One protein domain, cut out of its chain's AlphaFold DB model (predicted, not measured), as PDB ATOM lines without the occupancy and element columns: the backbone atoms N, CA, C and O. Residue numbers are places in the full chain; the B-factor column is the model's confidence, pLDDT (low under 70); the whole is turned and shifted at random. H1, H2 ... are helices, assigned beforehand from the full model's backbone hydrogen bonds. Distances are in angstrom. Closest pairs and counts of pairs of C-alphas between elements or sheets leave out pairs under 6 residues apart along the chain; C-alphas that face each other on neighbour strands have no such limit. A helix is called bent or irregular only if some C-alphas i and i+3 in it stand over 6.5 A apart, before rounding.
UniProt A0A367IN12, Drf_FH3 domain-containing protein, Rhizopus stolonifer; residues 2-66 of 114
ATOM      1  N   ILE A   2     -57.246 179.385 -32.760       93.38
ATOM      2  CA  ILE A   2     -56.994 177.956 -32.450       93.38
ATOM      3  C   ILE A   2     -56.180 177.730 -31.160       93.38
ATOM      4  O   ILE A   2     -56.585 176.952 -30.305       93.38
ATOM      5  N   LEU A   3     -55.056 178.437 -30.985       93.75
ATOM      6  CA  LEU A   3     -54.241 178.317 -29.769       93.75
ATOM      7  C   LEU A   3     -54.981 178.783 -28.503       93.75
ATOM      8  O   LEU A   3     -54.805 178.185 -27.451       93.75
ATOM      9  N   VAL A   4     -55.802 179.831 -28.600       93.25
ATOM     10  CA  VAL A   4     -56.583 180.349 -27.465       93.25
ATOM     11  C   VAL A   4     -57.597 179.297 -27.020       93.25
ATOM     12  O   VAL A   4     -57.591 178.928 -25.851       93.25
ATOM     13  N   ASN A   5     -58.374 178.733 -27.949       94.38
ATOM     14  CA  ASN A   5     -59.351 177.686 -27.626       94.38
ATOM     15  C   ASN A   5     -58.668 176.444 -27.054       94.38
ATOM     16  O   ASN A   5     -59.150 175.871 -26.084       94.38
ATOM     17  N   ALA A   6     -57.517 176.054 -27.612       95.38
ATOM     18  CA  ALA A   6     -56.739 174.947 -27.076       95.38
ATOM     19  C   ALA A   6     -56.308 175.214 -25.625       95.38
ATOM     20  O   ALA A   6     -56.509 174.359 -24.775       95.38
ATOM     21  N   LEU A   7     -55.767 176.398 -25.321       94.56
ATOM     22  CA  LEU A   7     -55.319 176.741 -23.967       94.56
ATOM     23  C   LEU A   7     -56.469 176.816 -22.956       94.56
ATOM     24  O   LEU A   7     -56.283 176.386 -21.823       94.56
ATOM     25  N   VAL A   8     -57.639 177.318 -23.359       94.50
ATOM     26  CA  VAL A   8     -58.832 177.357 -22.494       94.50
ATOM     27  C   VAL A   8     -59.361 175.951 -22.205       94.50
ATOM     28  O   VAL A   8     -59.800 175.695 -21.095       94.50
ATOM     29  N   LYS A   9     -59.271 175.020 -23.163       94.44
ATOM     30  CA  LYS A   9     -59.794 173.646 -23.032       94.44
ATOM     31  C   LYS A   9     -58.809 172.639 -22.429       94.44
ATOM     32  O   LYS A   9     -59.188 171.499 -22.180       94.44
ATOM     33  N   VAL A  10     -57.544 173.014 -22.241       94.62
ATOM     34  CA  VAL A  10     -56.508 172.130 -21.671       94.62
ATOM     35  C   VAL A  10     -56.785 171.742 -20.208       94.62
ATOM     36  O   VAL A  10     -56.582 170.569 -19.885       94.62
ATOM     37  N   PRO A  11     -57.202 172.656 -19.308       94.62
ATOM     38  CA  PRO A  11     -57.495 172.296 -17.925       94.62
ATOM     39  C   PRO A  11     -58.716 171.379 -17.796       94.62
ATOM     40  O   PRO A  11     -59.751 171.598 -18.426       94.62
ATOM     41  N   ALA A  12     -58.602 170.367 -16.932       91.94
ATOM     42  CA  ALA A  12     -59.709 169.462 -16.626       91.94
ATOM     43  C   ALA A  12     -60.742 170.102 -15.682       91.94
ATOM     44  O   ALA A  12     -61.933 169.834 -15.816       91.94
ATOM     45  N   ASP A  13     -60.288 170.947 -14.752       91.88
ATOM     46  CA  ASP A  13     -61.140 171.639 -13.784       91.88
ATOM     47  C   ASP A  13     -61.807 172.870 -14.415       91.88
ATOM     48  O   ASP A  13     -61.143 173.673 -15.077       91.88
ATOM     49  N   VAL A  14     -63.118 173.020 -14.209       91.50
ATOM     50  CA  VAL A  14     -63.906 174.135 -14.758       91.50
ATOM     51  C   VAL A  14     -63.440 175.494 -14.224       91.50
ATOM     52  O   VAL A  14     -63.363 176.458 -14.984       91.50
ATOM     53  N   ASN A  15     -63.013 175.581 -12.961       89.62
ATOM     54  CA  ASN A  15     -62.520 176.824 -12.367       89.62
ATOM     55  C   ASN A  15     -61.194 177.256 -12.994       89.62
ATOM     56  O   ASN A  15     -60.977 178.448 -13.220       89.62
ATOM     57  N   ASP A  16     -60.323 176.299 -13.325       92.56
ATOM     58  CA  ASP A  16     -59.073 176.585 -14.030       92.56
ATOM     59  C   ASP A  16     -59.339 177.079 -15.461       92.56
ATOM     60  O   ASP A  16     -58.682 178.019 -15.926       92.56
ATOM     61  N   ARG A  17     -60.329 176.498 -16.158       94.75
ATOM     62  CA  ARG A  17     -60.749 176.974 -17.488       94.75
ATOM     63  C   ARG A  17     -61.303 178.396 -17.424       94.75
ATOM     64  O   ARG A  17     -60.837 179.261 -18.173       94.75
ATOM     65  N   ILE A  18     -62.201 178.671 -16.474       92.38
ATOM     66  CA  ILE A  18     -62.746 180.013 -16.214       92.38
ATOM     67  C   ILE A  18     -61.626 180.997 -15.886       92.38
ATOM     68  O   ILE A  18     -61.607 182.110 -16.412       92.38
ATOM     69  N   TYR A  19     -60.666 180.606 -15.046       91.94
ATOM     70  CA  TYR A  19     -59.531 181.454 -14.698       91.94
ATOM     71  C   TYR A  19     -58.748 181.874 -15.948       91.94
ATOM     72  O   TYR A  19     -58.517 183.068 -16.151       91.94
ATOM     73  N   ILE A  20     -58.384 180.927 -16.819       93.31
ATOM     74  CA  ILE A  20     -57.670 181.221 -18.070       93.31
ATOM     75  C   ILE A  20     -58.530 182.080 -19.007       93.31
ATOM     76  O   ILE A  20     -58.037 183.071 -19.554       93.31
ATOM     77  N   GLY A  21     -59.814 181.750 -19.162       92.06
ATOM     78  CA  GLY A  21     -60.768 182.531 -19.951       92.06
ATOM     79  C   GLY A  21     -60.868 183.983 -19.482       92.06
ATOM     80  O   GLY A  21     -60.797 184.912 -20.286       92.06
ATOM     81  N   ASN A  22     -60.909 184.200 -18.168       91.38
ATOM     82  CA  ASN A  22     -60.916 185.529 -17.564       91.38
ATOM     83  C   ASN A  22     -59.606 186.288 -17.793       91.38
ATOM     84  O   ASN A  22     -59.648 187.494 -18.033       91.38
ATOM     85  N   GLN A  23     -58.450 185.614 -17.788       92.06
ATOM     86  CA  GLN A  23     -57.176 186.250 -18.153       92.06
ATOM     87  C   GLN A  23     -57.176 186.717 -19.612       92.06
ATOM     88  O   GLN A  23     -56.728 187.829 -19.904       92.06
ATOM     89  N   PHE A  24     -57.716 185.914 -20.535       91.38
ATOM     90  CA  PHE A  24     -57.899 186.359 -21.915       91.38
ATOM     91  C   PHE A  24     -58.887 187.521 -21.983       91.38
ATOM     92  O   PHE A  24     -58.557 188.544 -22.579       91.38
ATOM     93  N   ASN A  25     -60.035 187.438 -21.312       87.56
ATOM     94  CA  ASN A  25     -61.055 188.486 -21.341       87.56
ATOM     95  C   ASN A  25     -60.576 189.829 -20.770       87.56
ATOM     96  O   ASN A  25     -60.896 190.876 -21.324       87.56
ATOM     97  N   ALA A  26     -59.780 189.798 -19.699       86.19
ATOM     98  CA  ALA A  26     -59.177 190.984 -19.092       86.19
ATOM     99  C   ALA A  26     -58.035 191.583 -19.934       86.19
ATOM    100  O   ALA A  26     -57.628 192.725 -19.713       86.19
ATOM    101  N   SER A  27     -57.496 190.822 -20.888       86.38
ATOM    102  CA  SER A  27     -56.482 191.308 -21.818       86.38
ATOM    103  C   SER A  27     -57.099 192.108 -22.977       86.38
ATOM    104  O   SER A  27     -58.313 192.228 -23.133       86.38
ATOM    105  N   VAL A  28     -56.243 192.602 -23.875       78.06
ATOM    106  CA  VAL A  28     -56.647 193.272 -25.127       78.06
ATOM    107  C   VAL A  28     -57.486 192.354 -26.036       78.06
ATOM    108  O   VAL A  28     -58.131 192.832 -26.968       78.06
ATOM    109  N   PHE A  29     -57.536 191.050 -25.759       83.75
ATOM    110  CA  PHE A  29     -58.285 190.067 -26.535       83.75
ATOM    111  C   PHE A  29     -59.743 190.471 -26.805       83.75
ATOM    112  O   PHE A  29     -60.159 190.458 -27.960       83.75
ATOM    113  N   GLN A  30     -60.495 190.931 -25.798       83.88
ATOM    114  CA  GLN A  30     -61.891 191.357 -25.999       83.88
ATOM    115  C   GLN A  30     -62.016 192.527 -26.981       83.88
ATOM    116  O   GLN A  30     -62.936 192.570 -27.797       83.88
ATOM    117  N   SER A  31     -61.045 193.442 -26.978       86.44
ATOM    118  CA  SER A  31     -61.051 194.596 -27.883       86.44
ATOM    119  C   SER A  31     -60.754 194.241 -29.345       86.44
ATOM    120  O   SER A  31     -61.148 194.987 -30.238       86.44
ATOM    121  N   ILE A  32     -60.095 193.103 -29.611       89.94
ATOM    122  CA  ILE A  32     -59.767 192.669 -30.979       89.94
ATOM    123  C   ILE A  32     -60.826 191.745 -31.587       89.94
ATOM    124  O   ILE A  32     -60.834 191.583 -32.805       89.94
ATOM    125  N   LEU A  33     -61.740 191.171 -30.791       86.81
ATOM    126  CA  LEU A  33     -62.791 190.277 -31.302       86.81
ATOM    127  C   LEU A  33     -63.645 190.905 -32.420       86.81
ATOM    128  O   LEU A  33     -63.866 190.224 -33.422       86.81
ATOM    129  N   PRO A  34     -64.079 192.182 -32.341       90.00
ATOM    130  CA  PRO A  34     -64.838 192.804 -33.428       90.00
ATOM    131  C   PRO A  34     -64.025 192.920 -34.721       90.00
ATOM    132  O   PRO A  34     -64.551 192.688 -35.806       90.00
ATOM    133  N   ALA A  35     -62.731 193.237 -34.608       90.75
ATOM    134  CA  ALA A  35     -61.833 193.307 -35.756       90.75
ATOM    135  C   ALA A  35     -61.606 191.922 -36.375       90.75
ATOM    136  O   ALA A  35     -61.544 191.810 -37.592       90.75
ATOM    137  N   LEU A  36     -61.530 190.871 -35.551       90.19
ATOM    138  CA  LEU A  36     -61.437 189.487 -36.016       90.19
ATOM    139  C   LEU A  36     -62.704 189.047 -36.768       90.19
ATOM    140  O   LEU A  36     -62.581 188.456 -37.836       90.19
ATOM    141  N   LYS A  37     -63.901 189.398 -36.275       88.44
ATOM    142  CA  LYS A  37     -65.174 189.109 -36.968       88.44
ATOM    143  C   LYS A  37     -65.314 189.839 -38.307       88.44
ATOM    144  O   LYS A  37     -65.931 189.323 -39.228       88.44
ATOM    145  N   ALA A  38     -64.711 191.019 -38.451       93.38
ATOM    146  CA  ALA A  38     -64.769 191.794 -39.691       93.38
ATOM    147  C   ALA A  38     -63.983 191.174 -40.866       93.38
ATOM    148  O   ALA A  38     -64.087 191.672 -41.985       93.38
ATOM    149  N   PHE A  39     -63.185 190.123 -40.637       91.81
ATOM    150  CA  PHE A  39     -62.476 189.420 -41.712       91.81
ATOM    151  C   PHE A  39     -63.369 188.471 -42.524       91.81
ATOM    152  O   PHE A  39     -62.903 188.008 -43.562       91.81
ATOM    153  N   GLU A  40     -64.600 188.186 -42.069       89.00
ATOM    154  CA  GLU A  40     -65.577 187.321 -42.759       89.00
ATOM    155  C   GLU A  40     -64.952 185.994 -43.228       89.00
ATOM    156  O   GLU A  40     -65.013 185.615 -44.399       89.00
ATOM    157  N   PHE A  41     -64.268 185.312 -42.305       94.69
ATOM    158  CA  PHE A  41     -63.569 184.065 -42.588       94.69
ATOM    159  C   PHE A  41     -64.167 182.928 -41.766       94.69
ATOM    160  O   PHE A  41     -63.908 182.828 -40.568       94.69
ATOM    161  N   ASP A  42     -64.878 182.019 -42.435       94.62
ATOM    162  CA  ASP A  42     -65.663 180.946 -41.808       94.62
ATOM    163  C   ASP A  42     -64.895 180.156 -40.736       94.62
ATOM    164  O   ASP A  42     -65.406 179.887 -39.652       94.62
ATOM    165  N   LEU A  43     -63.634 179.789 -41.005       94.56
ATOM    166  CA  LEU A  43     -62.834 179.023 -40.041       94.56
ATOM    167  C   LEU A  43     -62.446 179.845 -38.810       94.56
ATOM    168  O   LEU A  43     -62.222 179.272 -37.747       94.56
ATOM    169  N   LEU A  44     -62.316 181.165 -38.942       94.69
ATOM    170  CA  LEU A  44     -62.097 182.049 -37.802       94.69
ATOM    171  C   LEU A  44     -63.392 182.221 -37.008       94.69
ATOM    172  O   LEU A  44     -63.333 182.135 -35.785       94.69
ATOM    173  N   ASP A  45     -64.528 182.385 -37.683       94.19
ATOM    174  CA  ASP A  45     -65.836 182.533 -37.038       94.19
ATOM    175  C   ASP A  45     -66.192 181.298 -36.209       94.19
ATOM    176  O   ASP A  45     -66.499 181.432 -35.027       94.19
ATOM    177  N   ILE A  46     -65.970 180.094 -36.751       95.31
ATOM    178  CA  ILE A  46     -66.109 178.834 -36.002       95.31
ATOM    179  C   ILE A  46     -65.285 178.859 -34.709       95.31
ATOM    180  O   ILE A  46     -65.740 178.393 -33.671       95.31
ATOM    181  N   GLN A  47     -64.060 179.388 -34.747       95.31
ATOM    182  CA  GLN A  47     -63.199 179.424 -33.564       95.31
ATOM    183  C   GLN A  47     -63.612 180.511 -32.565       95.31
ATOM    184  O   GLN A  47     -63.380 180.355 -31.368       95.31
ATOM    185  N   LEU A  48     -64.179 181.620 -33.036       94.00
ATOM    186  CA  LEU A  48     -64.693 182.688 -32.179       94.00
ATOM    187  C   LEU A  48     -65.965 182.250 -31.455       94.00
ATOM    188  O   LEU A  48     -66.101 182.522 -30.263       94.00
ATOM    189  N   ASP A  49     -66.855 181.559 -32.159       94.19
ATOM    190  CA  ASP A  49     -68.084 181.028 -31.581       94.19
ATOM    191  C   ASP A  49     -67.764 179.874 -30.617       94.19
ATOM    192  O   ASP A  49     -68.197 179.914 -29.472       94.19
ATOM    193  N   ASP A  50     -66.864 178.952 -30.986       95.25
ATOM    194  CA  ASP A  50     -66.391 177.879 -30.093       95.25
ATOM    195  C   ASP A  50     -65.753 178.411 -28.795       95.25
ATOM    196  O   ASP A  50     -65.942 177.836 -27.724       95.25
ATOM    197  N   TYR A  51     -65.008 179.522 -28.868       93.56
ATOM    198  CA  TYR A  51     -64.484 180.190 -27.672       93.56
ATOM    199  C   TYR A  51     -65.621 180.675 -26.775       93.56
ATOM    200  O   TYR A  51     -65.614 180.416 -25.575       93.56
ATOM    201  N   LYS A  52     -66.583 181.392 -27.365       92.56
ATOM    202  CA  LYS A  52     -67.692 181.989 -26.627       92.56
ATOM    203  C   LYS A  52     -68.552 180.914 -25.966       92.56
ATOM    204  O   LYS A  52     -68.779 180.998 -24.766       92.56
ATOM    205  N   ASP A  53     -68.933 179.892 -26.721       94.94
ATOM    206  CA  ASP A  53     -69.745 178.779 -26.231       94.94
ATOM    207  C   ASP A  53     -69.044 178.037 -25.085       94.94
ATOM    208  O   ASP A  53     -69.689 177.649 -24.116       94.94
ATOM    209  N   THR A  54     -67.714 177.884 -25.157       93.31
ATOM    210  CA  THR A  54     -66.927 177.272 -24.071       93.31
ATOM    211  C   THR A  54     -66.989 178.114 -22.796       93.31
ATOM    212  O   THR A  54     -67.252 177.573 -21.729       93.31
ATOM    213  N   ILE A  55     -66.770 179.430 -22.893       91.06
ATOM    214  CA  ILE A  55     -66.789 180.320 -21.721       91.06
ATOM    215  C   ILE A  55     -68.186 180.391 -21.100       91.06
ATOM    216  O   ILE A  55     -68.303 180.309 -19.880       91.06
ATOM    217  N   ASP A  56     -69.226 180.519 -21.926       91.06
ATOM    218  CA  ASP A  56     -70.610 180.588 -21.455       91.06
ATOM    219  C   ASP A  56     -71.012 179.258 -20.779       91.06
ATOM    220  O   ASP A  56     -71.538 179.265 -19.668       91.06
ATOM    221  N   SER A  57     -70.667 178.111 -21.380       92.25
ATOM    222  CA  SER A  57     -70.931 176.785 -20.800       92.25
ATOM    223  C   SER A  57     -70.167 176.535 -19.500       92.25
ATOM    224  O   SER A  57     -70.734 175.958 -18.576       92.25
ATOM    225  N   ASP A  58     -68.895 176.930 -19.417       91.88
ATOM    226  CA  ASP A  58     -68.090 176.757 -18.203       91.88
ATOM    227  C   ASP A  58     -68.636 177.631 -17.063       91.88
ATOM    228  O   ASP A  58     -68.691 177.189 -15.917       91.88
ATOM    229  N   MET A  59     -69.085 178.856 -17.368       86.94
ATOM    230  CA  MET A  59     -69.769 179.703 -16.390       86.94
ATOM    231  C   MET A  59     -71.065 179.054 -15.901       86.94
ATOM    232  O   MET A  59     -71.288 179.001 -14.695       86.94
ATOM    233  N   ASP A  60     -71.898 178.530 -16.799       86.69
ATOM    234  CA  ASP A  60     -73.135 177.846 -16.411       86.69
ATOM    235  C   ASP A  60     -72.866 176.585 -15.568       86.69
ATOM    236  O   ASP A  60     -73.604 176.319 -14.621       86.69
ATOM    237  N   GLU A  61     -71.802 175.829 -15.860       87.25
ATOM    238  CA  GLU A  61     -71.376 174.666 -15.066       87.25
ATOM    239  C   GLU A  61     -70.921 175.085 -13.661       87.25
ATOM    240  O   GLU A  61     -71.403 174.535 -12.672       87.25
ATOM    241  N   ALA A  62     -70.056 176.099 -13.555       81.69
ATOM    242  CA  ALA A  62     -69.547 176.567 -12.267       81.69
ATOM    243  C   ALA A  62     -70.630 177.238 -11.405       81.69
ATOM    244  O   ALA A  62     -70.707 176.994 -10.205       81.69
ATOM    245  N   PHE A  63     -71.497 178.064 -12.000       74.12
ATOM    246  CA  PHE A  63     -72.544 178.782 -11.262       74.12
ATOM    247  C   PHE A  63     -73.841 177.976 -11.097       74.12
ATOM    248  O   PHE A  63     -74.651 178.287 -10.220       74.12
ATOM    249  N   GLY A  64     -74.054 176.938 -11.908       67.12
ATOM    250  CA  GLY A  64     -75.223 176.060 -11.835       67.12
ATOM    251  C   GLY A  64     -75.289 175.233 -10.548       67.12
ATOM    252  O   GLY A  64     -76.387 174.920 -10.082       67.12
ATOM    253  N   GLU A  65     -74.142 174.934  -9.932       58.75
ATOM    254  CA  GLU A  65     -74.052 174.236  -8.639       58.75
ATOM    255  C   GLU A  65     -74.102 175.193  -7.419       58.75
ATOM    256  O   GLU A  65     -74.514 174.798  -6.319       58.75
ATOM    257  N   ASP A  66     -73.801 176.481  -7.620       59.34
ATOM    258  CA  ASP A  66     -73.543 177.467  -6.556       59.34
ATOM    259  C   ASP A  66     -74.790 178.092  -5.915       59.34
ATOM    260  O   ASP A  66     -74.700 178.692  -4.840       59.34
TER     261      ASP A  66
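Overview. This is residues 2 to 66 of the 114 residues of the protein "Drf_FH3 domain-containing protein" of Rhizopus stolonifer (UniProt A0A367IN12). One long helix, H4, makes the long axis; H1 lies side by side with its middle, H2 crosses its later part, and H3 slants away from its first part. The printed part has 65 residues with four named helices, H1 to H4, and no named strand: all helix. It is compact, with a radius of gyration of the C-alphas of 12.3 A, and spans 38 by 21 by 19 A.

Along the chain. H1, residues 2 to 9, begins at C-alpha (-56.994, 177.956, -32.450). H2 is residues 14 to 26, 18.0 A. H3, residues 29 to 37, is only just irregular: C-alphas 31 and 34 are 6.9 A apart. H4, residues 42 to 64, 31.8 A, ends at (-75.223, 176.060, -11.835).

Arrangement. The hub H4 touches H1 with residues 47 to 51 alone, closest C-alphas Asn 5 and Tyr 51, 5.7 A, at a shallow tilt of 12 degrees. H4 touches H2 at a steep tilt of 55 degrees, closest C-alphas Val 14 and Asp 58, 6.0 A. H3 and H4 form a hairpin, closest C-alphas Lys 37 and Asp 45, 6.6 A. H1 and H3 are apart. In H1 and H2 every O i to N i+4 pair is within hydrogen-bond range; in H3 3 of 5, in H4 18 of 19.

Size, cuts and confidence. The printed part has no cut. The three links are tight. Residues 64 to 66 are under pLDDT 70.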